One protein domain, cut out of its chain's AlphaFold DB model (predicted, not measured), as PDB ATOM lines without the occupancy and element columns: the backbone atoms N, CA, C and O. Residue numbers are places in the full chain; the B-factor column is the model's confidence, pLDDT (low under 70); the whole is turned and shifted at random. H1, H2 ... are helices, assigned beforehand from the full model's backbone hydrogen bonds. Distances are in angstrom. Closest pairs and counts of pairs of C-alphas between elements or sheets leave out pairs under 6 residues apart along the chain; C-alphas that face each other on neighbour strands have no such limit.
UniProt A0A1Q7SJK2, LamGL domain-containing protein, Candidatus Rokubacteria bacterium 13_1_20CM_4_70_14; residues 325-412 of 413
ATOM      1  N   ALA A 325     158.302  98.473 164.260       62.56
ATOM      2  CA  ALA A 325     158.544  97.435 165.268       62.56
ATOM      3  C   ALA A 325     157.714  97.640 166.554       62.56
ATOM      4  O   ALA A 325     157.123  96.694 167.070       62.56
ATOM      5  N   HIS A 326     157.565  98.898 166.995       68.31
ATOM      6  CA  HIS A 326     156.799  99.270 168.194       68.31
ATOM      7  C   HIS A 326     155.316  98.932 168.072       68.31
ATOM      8  O   HIS A 326     154.646  98.622 169.056       68.31
ATOM      9  N   ILE A 327     154.802  98.984 166.846       75.44
ATOM     10  CA  ILE A 327     153.408  98.708 166.516       75.44
ATOM     11  C   ILE A 327     153.198  97.207 166.385       75.44
ATOM     12  O   ILE A 327     152.204  96.690 166.881       75.44
ATOM     13  N   THR A 328     154.114  96.504 165.714       73.06
ATOM     14  CA  THR A 328     153.985  95.063 165.484       73.06
ATOM     15  C   THR A 328     154.021  94.287 166.795       73.06
ATOM     16  O   THR A 328     153.195  93.401 166.976       73.06
ATOM     17  N   GLU A 329     154.877  94.673 167.748       72.25
ATOM     18  CA  GLU A 329     154.897  94.050 169.078       72.25
ATOM     19  C   GLU A 329     153.605  94.319 169.866       72.25
ATOM     20  O   GLU A 329     153.025  93.395 170.436       72.25
ATOM     21  N   LEU A 330     153.086  95.555 169.837       79.62
ATOM     22  CA  LEU A 330     151.798  95.891 170.457       79.62
ATOM     23  C   LEU A 330     150.619  95.154 169.803       79.62
ATOM     24  O   LEU A 330     149.725  94.692 170.511       79.62
ATOM     25  N   ARG A 331     150.606  95.009 168.471       86.94
ATOM     26  CA  ARG A 331     149.577  94.244 167.749       86.94
ATOM     27  C   ARG A 331     149.602  92.774 168.140       86.94
ATOM     28  O   ARG A 331     148.535  92.226 168.400       86.94
ATOM     29  N   SER A 332     150.785  92.167 168.217       75.31
ATOM     30  CA  SER A 332     150.942  90.781 168.663       75.31
ATOM     31  C   SER A 332     150.452  90.602 170.098       75.31
ATOM     32  O   SER A 332     149.628  89.728 170.350       75.31
ATOM     33  N   ALA A 333     150.853  91.487 171.016       70.00
ATOM     34  CA  ALA A 333     150.417  91.420 172.408       70.00
ATOM     35  C   ALA A 333     148.891  91.573 172.551       70.00
ATOM     36  O   ALA A 333     148.241  90.806 173.263       70.00
ATOM     37  N   ILE A 334     148.290  92.523 171.828       80.75
ATOM     38  CA  ILE A 334     146.834  92.706 171.816       80.75
ATOM     39  C   ILE A 334     146.135  91.504 171.172       80.75
ATOM     40  O   ILE A 334     145.083  91.101 171.658       80.75
ATOM     41  N   ALA A 335     146.685  90.903 170.114       75.19
ATOM     42  CA  ALA A 335     146.109  89.708 169.499       75.19
ATOM     43  C   ALA A 335     146.043  88.536 170.494       75.19
ATOM     44  O   ALA A 335     144.990  87.905 170.610       75.19
ATOM     45  N   SER A 336     147.106  88.311 171.272       67.06
ATOM     46  CA  SER A 336     147.122  87.312 172.350       67.06
ATOM     47  C   SER A 336     146.061  87.600 173.416       67.06
ATOM     48  O   SER A 336     145.300  86.714 173.803       67.06
ATOM     49  N   LEU A 337     145.937  88.859 173.841       71.88
ATOM     50  CA  LEU A 337     144.928  89.267 174.820       71.88
ATOM     51  C   LEU A 337     143.486  89.173 174.282       71.88
ATOM     52  O   LEU A 337     142.555  88.867 175.024       71.88
ATOM     53  N   ARG A 338     143.270  89.395 172.981       84.62
ATOM     54  CA  ARG A 338     141.959  89.194 172.341       84.62
ATOM     55  C   ARG A 338     141.553  87.731 172.319       84.62
ATOM     56  O   ARG A 338     140.390  87.447 172.598       84.62
ATOM     57  N   ALA A 339     142.494  86.825 172.055       65.44
ATOM     58  CA  ALA A 339     142.246  85.391 172.156       65.44
ATOM     59  C   ALA A 339     141.833  84.997 173.586       65.44
ATOM     60  O   ALA A 339     140.843  84.289 173.755       65.44
ATOM     61  N   LEU A 340     142.509  85.545 174.607       59.31
ATOM     62  CA  LEU A 340     142.137  85.367 176.020       59.31
ATOM     63  C   LEU A 340     140.709  85.859 176.312       59.31
ATOM     64  O   LEU A 340     139.946  85.198 177.010       59.31
ATOM     65  N   GLY A 341     140.330  87.004 175.745       65.44
ATOM     66  CA  GLY A 341     138.988  87.567 175.861       65.44
ATOM     67  C   GLY A 341     137.922  86.895 174.988       65.44
ATOM     68  O   GLY A 341     136.812  87.421 174.918       65.44
ATOM     69  N   THR A 342     138.233  85.791 174.293       75.62
ATOM     70  CA  THR A 342     137.366  85.125 173.292       75.62
ATOM     71  C   THR A 342     136.859  86.058 172.184       75.62
ATOM     72  O   THR A 342     135.802  85.850 171.589       75.62
ATOM     73  N   LEU A 343     137.617  87.115 171.893       68.31
ATOM     74  CA  LEU A 343     137.297  88.084 170.855       68.31
ATOM     75  C   LEU A 343     137.861  87.623 169.514       68.31
ATOM     76  O   LEU A 343     138.981  87.120 169.429       68.31
ATOM     77  N   ALA A 344     137.117  87.880 168.437       81.62
ATOM     78  CA  ALA A 344     137.621  87.672 167.086       81.62
ATOM     79  C   ALA A 344     138.910  88.494 166.833       81.62
ATOM     80  O   ALA A 344     139.068  89.582 167.419       81.62
ATOM     81  N   PRO A 345     139.811  88.027 165.944       81.25
ATOM     82  CA  PRO A 345     140.987  88.789 165.532       81.25
ATOM     83  C   PRO A 345     140.621  90.216 165.112       81.25
ATOM     84  O   PRO A 345     139.583  90.446 164.491       81.25
ATOM     85  N   PHE A 346     141.454  91.189 165.481       87.00
ATOM     86  CA  PHE A 346     141.218  92.579 165.102       87.00
ATOM     87  C   PHE A 346     141.674  92.818 163.659       87.00
ATOM     88  O   PHE A 346     142.812  92.505 163.308       87.00
ATOM     89  N   THR A 347     140.803  93.392 162.831       88.62
ATOM     90  CA  THR A 347     141.132  93.754 161.449       88.62
ATOM     91  C   THR A 347     141.801  95.124 161.422       88.62
ATOM     92  O   THR A 347     141.140  96.144 161.600       88.62
ATOM     93  N   TRP A 348     143.113  95.142 161.198       85.06
ATOM     94  CA  TRP A 348     143.898  96.368 161.036       85.06
ATOM     95  C   TRP A 348     143.714  96.950 159.631       85.06
ATOM     96  O   TRP A 348     143.722  96.205 158.650       85.06
ATOM     97  N   THR A 349     143.582  98.271 159.513       83.81
ATOM     98  CA  THR A 349     143.436  98.944 158.209       83.81
ATOM     99  C   THR A 349     144.709  98.901 157.360       83.81
ATOM    100  O   THR A 349     144.622  98.925 156.132       83.81
ATOM    101  N   ASP A 350     145.881  98.767 157.981       74.56
ATOM    102  CA  ASP A 350     147.179  98.538 157.338       74.56
ATOM    103  C   ASP A 350     147.790  97.193 157.803       74.56
ATOM    104  O   ASP A 350     148.607  97.128 158.726       74.56
ATOM    105  N   PRO A 351     147.405  96.064 157.187       64.12
ATOM    106  CA  PRO A 351     147.845  94.744 157.643       64.12
ATOM    107  C   PRO A 351     149.356  94.513 157.473       64.12
ATOM    108  O   PRO A 351     149.922  93.659 158.153       64.12
ATOM    109  N   THR A 352     150.025  95.269 156.597       65.12
ATOM    110  CA  THR A 352     151.463  95.156 156.324       65.12
ATOM    111  C   THR A 352     152.223  96.392 156.802       65.12
ATOM    112  O   THR A 352     152.216  97.456 156.184       65.12
ATOM    113  N   LEU A 353     152.932  96.229 157.918       67.12
ATOM    114  CA  LEU A 353     153.870  97.209 158.454       67.12
ATOM    115  C   LEU A 353     155.294  96.767 158.124       67.12
ATOM    116  O   LEU A 353     155.724  95.708 158.572       67.12
ATOM    117  N   THR A 354     156.041  97.578 157.378       59.69
ATOM    118  CA  THR A 354     157.434  97.268 157.041       59.69
ATOM    119  C   THR A 354     158.371  98.089 157.938       59.69
ATOM    120  O   THR A 354     158.336  99.327 157.901       59.69
ATOM    121  N   PRO A 355     159.211  97.439 158.770       54.00
ATOM    122  CA  PRO A 355     160.198  98.117 159.608       54.00
ATOM    123  C   PRO A 355     161.087  99.070 158.805       54.00
ATOM    124  O   PRO A 355     161.668  98.695 157.793       54.00
ATOM    125  N   GLY A 356     161.184 100.321 159.259       52.06
ATOM    126  CA  GLY A 356     162.018 101.347 158.628       52.06
ATOM    127  C   GLY A 356     161.390 102.077 157.435       52.06
ATOM    128  O   GLY A 356     161.976 103.055 156.983       52.06
ATOM    129  N   THR A 357     160.209 101.669 156.952       54.78
ATOM    130  CA  THR A 357     159.557 102.318 155.797       54.78
ATOM    131  C   THR A 357     158.119 102.757 156.060       54.78
ATOM    132  O   THR A 357     157.711 103.785 155.520       54.78
ATOM    133  N   THR A 358     157.355 102.065 156.915       59.72
ATOM    134  CA  THR A 358     155.999 102.515 157.267       59.72
ATOM    135  C   THR A 358     156.042 103.545 158.406       59.72
ATOM    136  O   THR A 358     156.451 103.199 159.519       59.72
ATOM    137  N   PRO A 359     155.615 104.806 158.183       62.47
ATOM    138  CA  PRO A 359     155.578 105.809 159.240       62.47
ATOM    139  C   PRO A 359     154.454 105.500 160.229       62.47
ATOM    140  O   PRO A 359     153.329 105.190 159.830       62.47
ATOM    141  N   PHE A 360     154.733 105.632 161.523       68.81
ATOM    142  CA  PHE A 360     153.710 105.506 162.553       68.81
ATOM    143  C   PHE A 360     152.741 106.694 162.508       68.81
ATOM    144  O   PHE A 360     153.165 107.849 162.529       68.81
ATOM    145  N   ARG A 361     151.436 106.417 162.434       74.75
ATOM    146  CA  ARG A 361     150.381 107.432 162.305       74.75
ATOM    147  C   ARG A 361     149.395 107.340 163.460       74.75
ATOM    148  O   ARG A 361     149.254 106.292 164.085       74.75
ATOM    149  N   THR A 362     148.644 108.417 163.682       76.81
ATOM    150  CA  THR A 362     147.564 108.471 164.680       76.81
ATOM    151  C   THR A 362     146.564 107.330 164.541       76.81
ATOM    152  O   THR A 362     146.098 106.801 165.545       76.81
ATOM    153  N   LEU A 363     146.270 106.926 163.301       81.94
ATOM    154  CA  LEU A 363     145.361 105.820 163.009       81.94
ATOM    155  C   LEU A 363     145.776 104.536 163.741       81.94
ATOM    156  O   LEU A 363     144.936 103.904 164.369       81.94
ATOM    157  N   HIS A 364     147.072 104.216 163.765       84.81
ATOM    158  CA  HIS A 364     147.569 103.008 164.421       84.81
ATOM    159  C   HIS A 364     147.356 103.068 165.945       84.81
ATOM    160  O   HIS A 364     146.971 102.072 166.546       84.81
ATOM    161  N   VAL A 365     147.538 104.233 166.585       86.62
ATOM    162  CA  VAL A 365     147.243 104.409 168.025       86.62
ATOM    163  C   VAL A 365     145.759 104.187 168.305       86.62
ATOM    164  O   VAL A 365     145.413 103.500 169.263       86.62
ATOM    165  N   LEU A 366     144.880 104.759 167.478       87.12
ATOM    166  CA  LEU A 366     143.431 104.640 167.642       87.12
ATOM    167  C   LEU A 366     142.959 103.193 167.489       87.12
ATOM    168  O   LEU A 366     142.160 102.721 168.299       87.12
ATOM    169  N   GLU A 367     143.481 102.468 166.501       90.56
ATOM    170  CA  GLU A 367     143.197 101.045 166.323       90.56
ATOM    171  C   GLU A 367     143.705 100.211 167.501       90.56
ATOM    172  O   GLU A 367     142.953  99.399 168.032       90.56
ATOM    173  N   LEU A 368     144.941 100.443 167.962       91.31
ATOM    174  CA  LEU A 368     145.515  99.742 169.115       91.31
ATOM    175  C   LEU A 368     144.683  99.978 170.383       91.31
ATOM    176  O   LEU A 368     144.325  99.021 171.068       91.31
ATOM    177  N   ARG A 369     144.308 101.234 170.666       92.38
ATOM    178  CA  ARG A 369     143.428 101.579 171.795       92.38
ATOM    179  C   ARG A 369     142.073 100.896 171.664       92.38
ATOM    180  O   ARG A 369     141.592 100.320 172.629       92.38
ATOM    181  N   THR A 370     141.465 100.921 170.480       92.31
ATOM    182  CA  THR A 370     140.162 100.283 170.237       92.31
ATOM    183  C   THR A 370     140.235  98.778 170.475       92.31
ATOM    184  O   THR A 370     139.415  98.221 171.206       92.31
ATOM    185  N   ALA A 371     141.240  98.122 169.896       92.12
ATOM    186  CA  ALA A 371     141.441  96.688 170.011       92.12
ATOM    187  C   ALA A 371     141.683  96.257 171.466       92.12
ATOM    188  O   ALA A 371     141.095  95.264 171.894       92.12
ATOM    189  N   LEU A 372     142.488  97.016 172.219       91.88
ATOM    190  CA  LEU A 372     142.782  96.766 173.631       91.88
ATOM    191  C   LEU A 372     141.586  97.079 174.542       91.88
ATOM    192  O   LEU A 372     141.276  96.301 175.436       91.88
ATOM    193  N   ASN A 373     140.856  98.167 174.299       93.00
ATOM    194  CA  ASN A 373     139.673  98.516 175.087       93.00
ATOM    195  C   ASN A 373     138.585  97.435 174.990       93.00
ATOM    196  O   ASN A 373     137.944  97.125 175.992       93.00
ATOM    197  N   GLN A 374     138.409  96.827 173.810       91.19
ATOM    198  CA  GLN A 374     137.502  95.687 173.635       91.19
ATOM    199  C   GLN A 374     137.914  94.491 174.502       91.19
ATOM    200  O   GLN A 374     137.043  93.853 175.084       91.19
ATOM    201  N   VAL A 375     139.219  94.217 174.633       83.44
ATOM    202  CA  VAL A 375     139.734  93.179 175.544       83.44
ATOM    203  C   VAL A 375     139.378  93.508 176.989       83.44
ATOM    204  O   VAL A 375     138.808  92.676 177.685       83.44
ATOM    205  N   TYR A 376     139.685  94.721 177.454       86.31
ATOM    206  CA  TYR A 376     139.358  95.138 178.820       86.31
ATOM    207  C   TYR A 376     137.869  94.940 179.126       86.31
ATOM    208  O   TYR A 376     137.515  94.394 180.168       86.31
ATOM    209  N   GLN A 377     137.004  95.322 178.185       88.69
ATOM    210  CA  GLN A 377     135.561  95.143 178.305       88.69
ATOM    211  C   GLN A 377     135.151  93.667 178.334       88.69
ATOM    212  O   GLN A 377     134.342  93.295 179.183       88.69
ATOM    213  N   SER A 378     135.707  92.817 177.463       78.88
ATOM    214  CA  SER A 378     135.368  91.386 177.449       78.88
ATOM    215  C   SER A 378     135.838  90.656 178.709       78.88
ATOM    216  O   SER A 378     135.202  89.695 179.133       78.88
ATOM    217  N   LEU A 379     136.893  91.157 179.356       69.25
ATOM    218  CA  LEU A 379     137.402  90.663 180.636       69.25
ATOM    219  C   LEU A 379     136.719  91.299 181.864       69.25
ATOM    220  O   LEU A 379     137.130  91.036 182.994       69.25
ATOM    221  N   GLY A 380     135.711  92.160 181.676       78.06
ATOM    222  CA  GLY A 380     135.008  92.833 182.775       78.06
ATOM    223  C   GLY A 380     135.877  93.824 183.562       78.06
ATOM    224  O   GLY A 380     135.617  94.083 184.737       78.06
ATOM    225  N   ARG A 381     136.932  94.365 182.944       75.56
ATOM    226  CA  ARG A 381     137.875  95.317 183.548       75.56
ATOM    227  C   ARG A 381     137.558  96.754 183.130       75.56
ATOM    228  O   ARG A 381     137.045  97.015 182.043       75.56
ATOM    229  N   ALA A 382     137.909  97.703 183.997       84.56
ATOM    230  CA  ALA A 382     137.825  99.124 183.675       84.56
ATOM    231  C   ALA A 382     138.811  99.473 182.552       84.56
ATOM    232  O   ALA A 382     139.983  99.113 182.615       84.56
ATOM    233  N   VAL A 383     138.321 100.174 181.531       90.31
ATOM    234  CA  VAL A 383     139.103 100.536 180.345       90.31
ATOM    235  C   VAL A 383     140.232 101.513 180.723       90.31
ATOM    236  O   VAL A 383     139.985 102.415 181.530       90.31
ATOM    237  N   PRO A 384     141.444 101.388 180.148       85.00
ATOM    238  CA  PRO A 384     142.555 102.293 180.427       85.00
ATOM    239  C   PRO A 384     142.211 103.752 180.131       85.00
ATOM    240  O   PRO A 384     141.559 104.067 179.132       85.00
ATOM    241  N   THR A 385     142.699 104.651 180.982       86.00
ATOM    242  CA  THR A 385     142.654 106.094 180.728       86.00
ATOM    243  C   THR A 385     143.935 106.525 180.023       86.00
ATOM    244  O   THR A 385     145.024 106.064 180.351       86.00
ATOM    245  N   TYR A 386     143.798 107.403 179.033       84.50
ATOM    246  CA  TYR A 386     144.915 107.921 178.250       84.50
ATOM    247  C   TYR A 386     145.023 109.429 178.472       84.50
ATOM    248  O   TYR A 386     143.997 110.110 178.495       84.50
ATOM    249  N   THR A 387     146.238 109.963 178.607       80.75
ATOM    250  CA  THR A 387     146.463 111.402 178.849       80.75
ATOM    251  C   THR A 387     146.019 112.281 177.680       80.75
ATOM    252  O   THR A 387     145.667 113.440 177.884       80.75
ATOM    253  N   ASP A 388     145.977 111.723 176.468       77.38
ATOM    254  CA  ASP A 388     145.457 112.372 175.262       77.38
ATOM    255  C   ASP A 388     144.330 111.523 174.642       77.38
ATOM    256  O   ASP A 388     144.574 110.728 173.722       77.38
ATOM    257  N   PRO A 389     143.097 111.597 175.176       69.25
ATOM    258  CA  PRO A 389     141.988 110.753 174.735       69.25
ATOM    259  C   PRO A 389     141.419 111.181 173.373       69.25
ATOM    260  O   PRO A 389     140.768 110.379 172.709       69.25
ATOM    261  N   THR A 390     141.683 112.415 172.936       69.62
ATOM    262  CA  THR A 390     141.097 113.040 171.738       69.62
ATOM    263  C   THR A 390     142.069 113.119 170.564       69.62
ATOM    264  O   THR A 390     141.942 114.013 169.730       69.62
ATOM    265  N   ILE A 391     143.052 112.219 170.486       73.62
ATOM    266  CA  ILE A 391     144.039 112.245 169.404       73.62
ATOM    267  C   ILE A 391     143.341 112.118 168.032       73.62
ATOM    268  O   ILE A 391     142.657 111.131 167.755       73.62
ATOM    269  N   VAL A 392     143.482 113.129 167.168       71.62
ATOM    270  CA  VAL A 392     142.809 113.193 165.855       71.62
ATOM    271  C   VAL A 392     143.759 112.883 164.702       71.62
ATOM    272  O   VAL A 392     144.971 113.114 164.774       71.62
ATOM    273  N   ALA A 393     143.204 112.360 163.605       60.03
ATOM    274  CA  ALA A 393     143.958 112.066 162.390       60.03
ATOM    275  C   ALA A 393     144.759 113.299 161.923       60.03
ATOM    276  O   ALA A 393     144.193 114.368 161.714       60.03
ATOM    277  N   GLY A 394     146.079 113.144 161.779       59.22
ATOM    278  CA  GLY A 394     146.998 114.223 161.392       59.22
ATOM    279  C   GLY A 394     147.806 114.837 162.544       59.22
ATOM    280  O   GLY A 394     148.749 115.574 162.276       59.22
ATOM    281  N   GLN A 395     147.503 114.513 163.808       67.88
ATOM    282  CA  GLN A 395     148.349 114.904 164.943       67.88
ATOM    283  C   GLN A 395     149.630 114.067 165.047       67.88
ATOM    284  O   GLN A 395     149.675 112.900 164.661       67.88
ATOM    285  N   MET A 396     150.684 114.663 165.607       66.19
ATOM    286  CA  MET A 396     151.949 113.968 165.827       66.19
ATOM    287  C   MET A 396     151.798 112.925 166.936       66.19
ATOM    288  O   MET A 396     151.364 113.233 168.049       66.19
ATOM    289  N   VAL A 397     152.186 111.684 166.648       70.69
ATOM    290  CA  VAL A 397     152.189 110.634 167.660       70.69
ATOM    291  C   VAL A 397     153.430 110.767 168.536       70.69
ATOM    292  O   VAL A 397     154.552 110.804 168.039       70.69
ATOM    293  N   ARG A 398     153.220 110.848 169.851       73.00
ATOM    294  CA  ARG A 398     154.268 111.022 170.858       73.00
ATOM    295  C   ARG A 398     154.607 109.691 171.525       73.00
ATOM    296  O   ARG A 398     153.755 108.811 171.623       73.00
ATOM    297  N   ALA A 399     155.821 109.592 172.065       68.88
ATOM    298  CA  ALA A 399     156.285 108.439 172.842       68.88
ATOM    299  C   ALA A 399     155.327 108.060 173.989       68.88
ATOM    300  O   ALA A 399     155.105 106.877 174.238       68.88
ATOM    301  N   VAL A 400     154.696 109.056 174.625       72.31
ATOM    302  CA  VAL A 400     153.709 108.834 175.695       72.31
ATOM    303  C   VAL A 400     152.536 107.961 175.236       72.31
ATOM    304  O   VAL A 400     152.115 107.089 175.982       72.31
ATOM    305  N   HIS A 401     152.075 108.087 173.985       81.19
ATOM    306  CA  HIS A 401     150.951 107.288 173.486       81.19
ATOM    307  C   HIS A 401     151.299 105.794 173.388       81.19
ATOM    308  O   HIS A 401     150.438 104.947 173.617       81.19
ATOM    309  N   ILE A 402     152.558 105.462 173.067       79.38
ATOM    310  CA  ILE A 402     153.043 104.075 173.068       79.38
ATOM    311  C   ILE A 402     153.247 103.589 174.496       79.38
ATOM    312  O   ILE A 402     152.808 102.493 174.822       79.38
ATOM    313  N   ALA A 403     153.874 104.397 175.353       76.06
ATOM    314  CA  ALA A 403     154.127 104.024 176.741       76.06
ATOM    315  C   ALA A 403     152.825 103.684 177.490       76.06
ATOM    316  O   ALA A 403     152.763 102.671 178.180       76.06
ATOM    317  N   GLU A 404     151.766 104.470 177.288       84.69
ATOM    318  CA  GLU A 404     150.443 104.205 177.862       84.69
ATOM    319  C   GLU A 404     149.817 102.910 177.341       84.69
ATOM    320  O   GLU A 404     149.268 102.138 178.121       84.69
ATOM    321  N   LEU A 405     149.917 102.641 176.034       86.62
ATOM    322  CA  LEU A 405     149.431 101.390 175.444       86.62
ATOM    323  C   LEU A 405     150.196 100.178 175.983       86.62
ATOM    324  O   LEU A 405     149.583  99.160 176.289       86.62
ATOM    325  N   ARG A 406     151.519 100.291 176.143       82.81
ATOM    326  CA  ARG A 406     152.357  99.238 176.735       82.81
ATOM    327  C   ARG A 406     151.978  98.963 178.179       82.81
ATOM    328  O   ARG A 406     151.751  97.809 178.525       82.81
ATOM    329  N   ALA A 407     151.847 100.015 178.982       75.94
ATOM    330  CA  ALA A 407     151.419  99.901 180.371       75.94
ATOM    331  C   ALA A 407     150.021  99.270 180.476       75.94
ATOM    332  O   ALA A 407     149.788  98.399 181.308       75.94
ATOM    333  N   ALA A 408     149.100  99.655 179.589       81.12
ATOM    334  CA  ALA A 408     147.762  99.084 179.535       81.12
ATOM    335  C   ALA A 408     147.752  97.608 179.096       81.12
ATOM    336  O   ALA A 408     146.944  96.835 179.600       81.12
ATOM    337  N   VAL A 409     148.630  97.189 178.183       79.94
ATOM    338  CA  VAL A 409     148.805  95.767 177.839       79.94
ATOM    339  C   VAL A 409     149.357  94.994 179.038       79.94
ATOM    340  O   VAL A 409     148.809  93.955 179.391       79.94
ATOM    341  N   GLN A 410     150.391  95.524 179.693       73.50
ATOM    342  CA  GLN A 410     151.029  94.897 180.853       73.50
ATOM    343  C   GLN A 410     150.075  94.750 182.044       73.50
ATOM    344  O   GLN A 410     150.169  93.774 182.768       73.50
ATOM    345  N   ALA A 411     149.128  95.670 182.229       70.44
ATOM    346  CA  ALA A 411     148.153  95.604 183.319       70.44
ATOM    347  C   ALA A 411     147.050  94.534 183.138       70.44
ATOM    348  O   ALA A 411     146.272  94.308 184.067       70.44
ATOM    349  N   LEU A 412     146.944  93.906 181.959       64.06
ATOM    350  CA  LEU A 412     146.061  92.753 181.714       64.06
ATOM    351  C   LEU A 412     146.771  91.399 181.805       64.06
ATOM    352  O   LEU A 412     146.110  90.368 181.664       64.06
TER     353      LEU A 412
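Overview. This is residues 325 to 412 of the 413 residues of the protein "LamGL domain-containing protein" of Candidatus Rokubacteria bacterium 13_1_20CM_4_70_14 (UniProt A0A1Q7SJK2). Three helices lie side by side in a small triangular bundle, all running the same way, and two long links without named elements return along its outside. The 88 printed residues hold H1, H2, H3 in that order and no named strand: all helix, compact, radius of gyration of the C-alphas 12.5 A, spans 35 by 27 by 19 A.

Along the chain. Find C-alpha 325 at (158.544, 97.435, 165.268); from there H1 runs 23.0 A to residue 340. H2, residues 362 to 378, covers 24.6 A. H3, residues 399 to 410, ends at C-alpha 410, (151.029, 94.897, 180.853), after 16.6 A.

Arrangement. In the bundle, H1 touches H2 at a shallow tilt of 20 degrees, C-alphas 338 and 375 closest at 5.6 A. H1 touches H3 at 27 degrees, shallow; look at C-alphas 334 and 409, the closest, 7.0 A. H2 touches H3 with residues 365 to 372 alone, a shallow 21 degrees; C-alphas 369 and 405 are closest, 7.0 A. Every O i to N i+4 pair is within hydrogen-bond range in H2 and H3, 11 of 12 in H1.

Size, cuts and confidence. C-alphas 357 and 380 are farthest apart, 37.7 A. The printed part has no cut; both links are long. Check the B-factors: pLDDT is under 70 at 26 residues, among them 351 to 360.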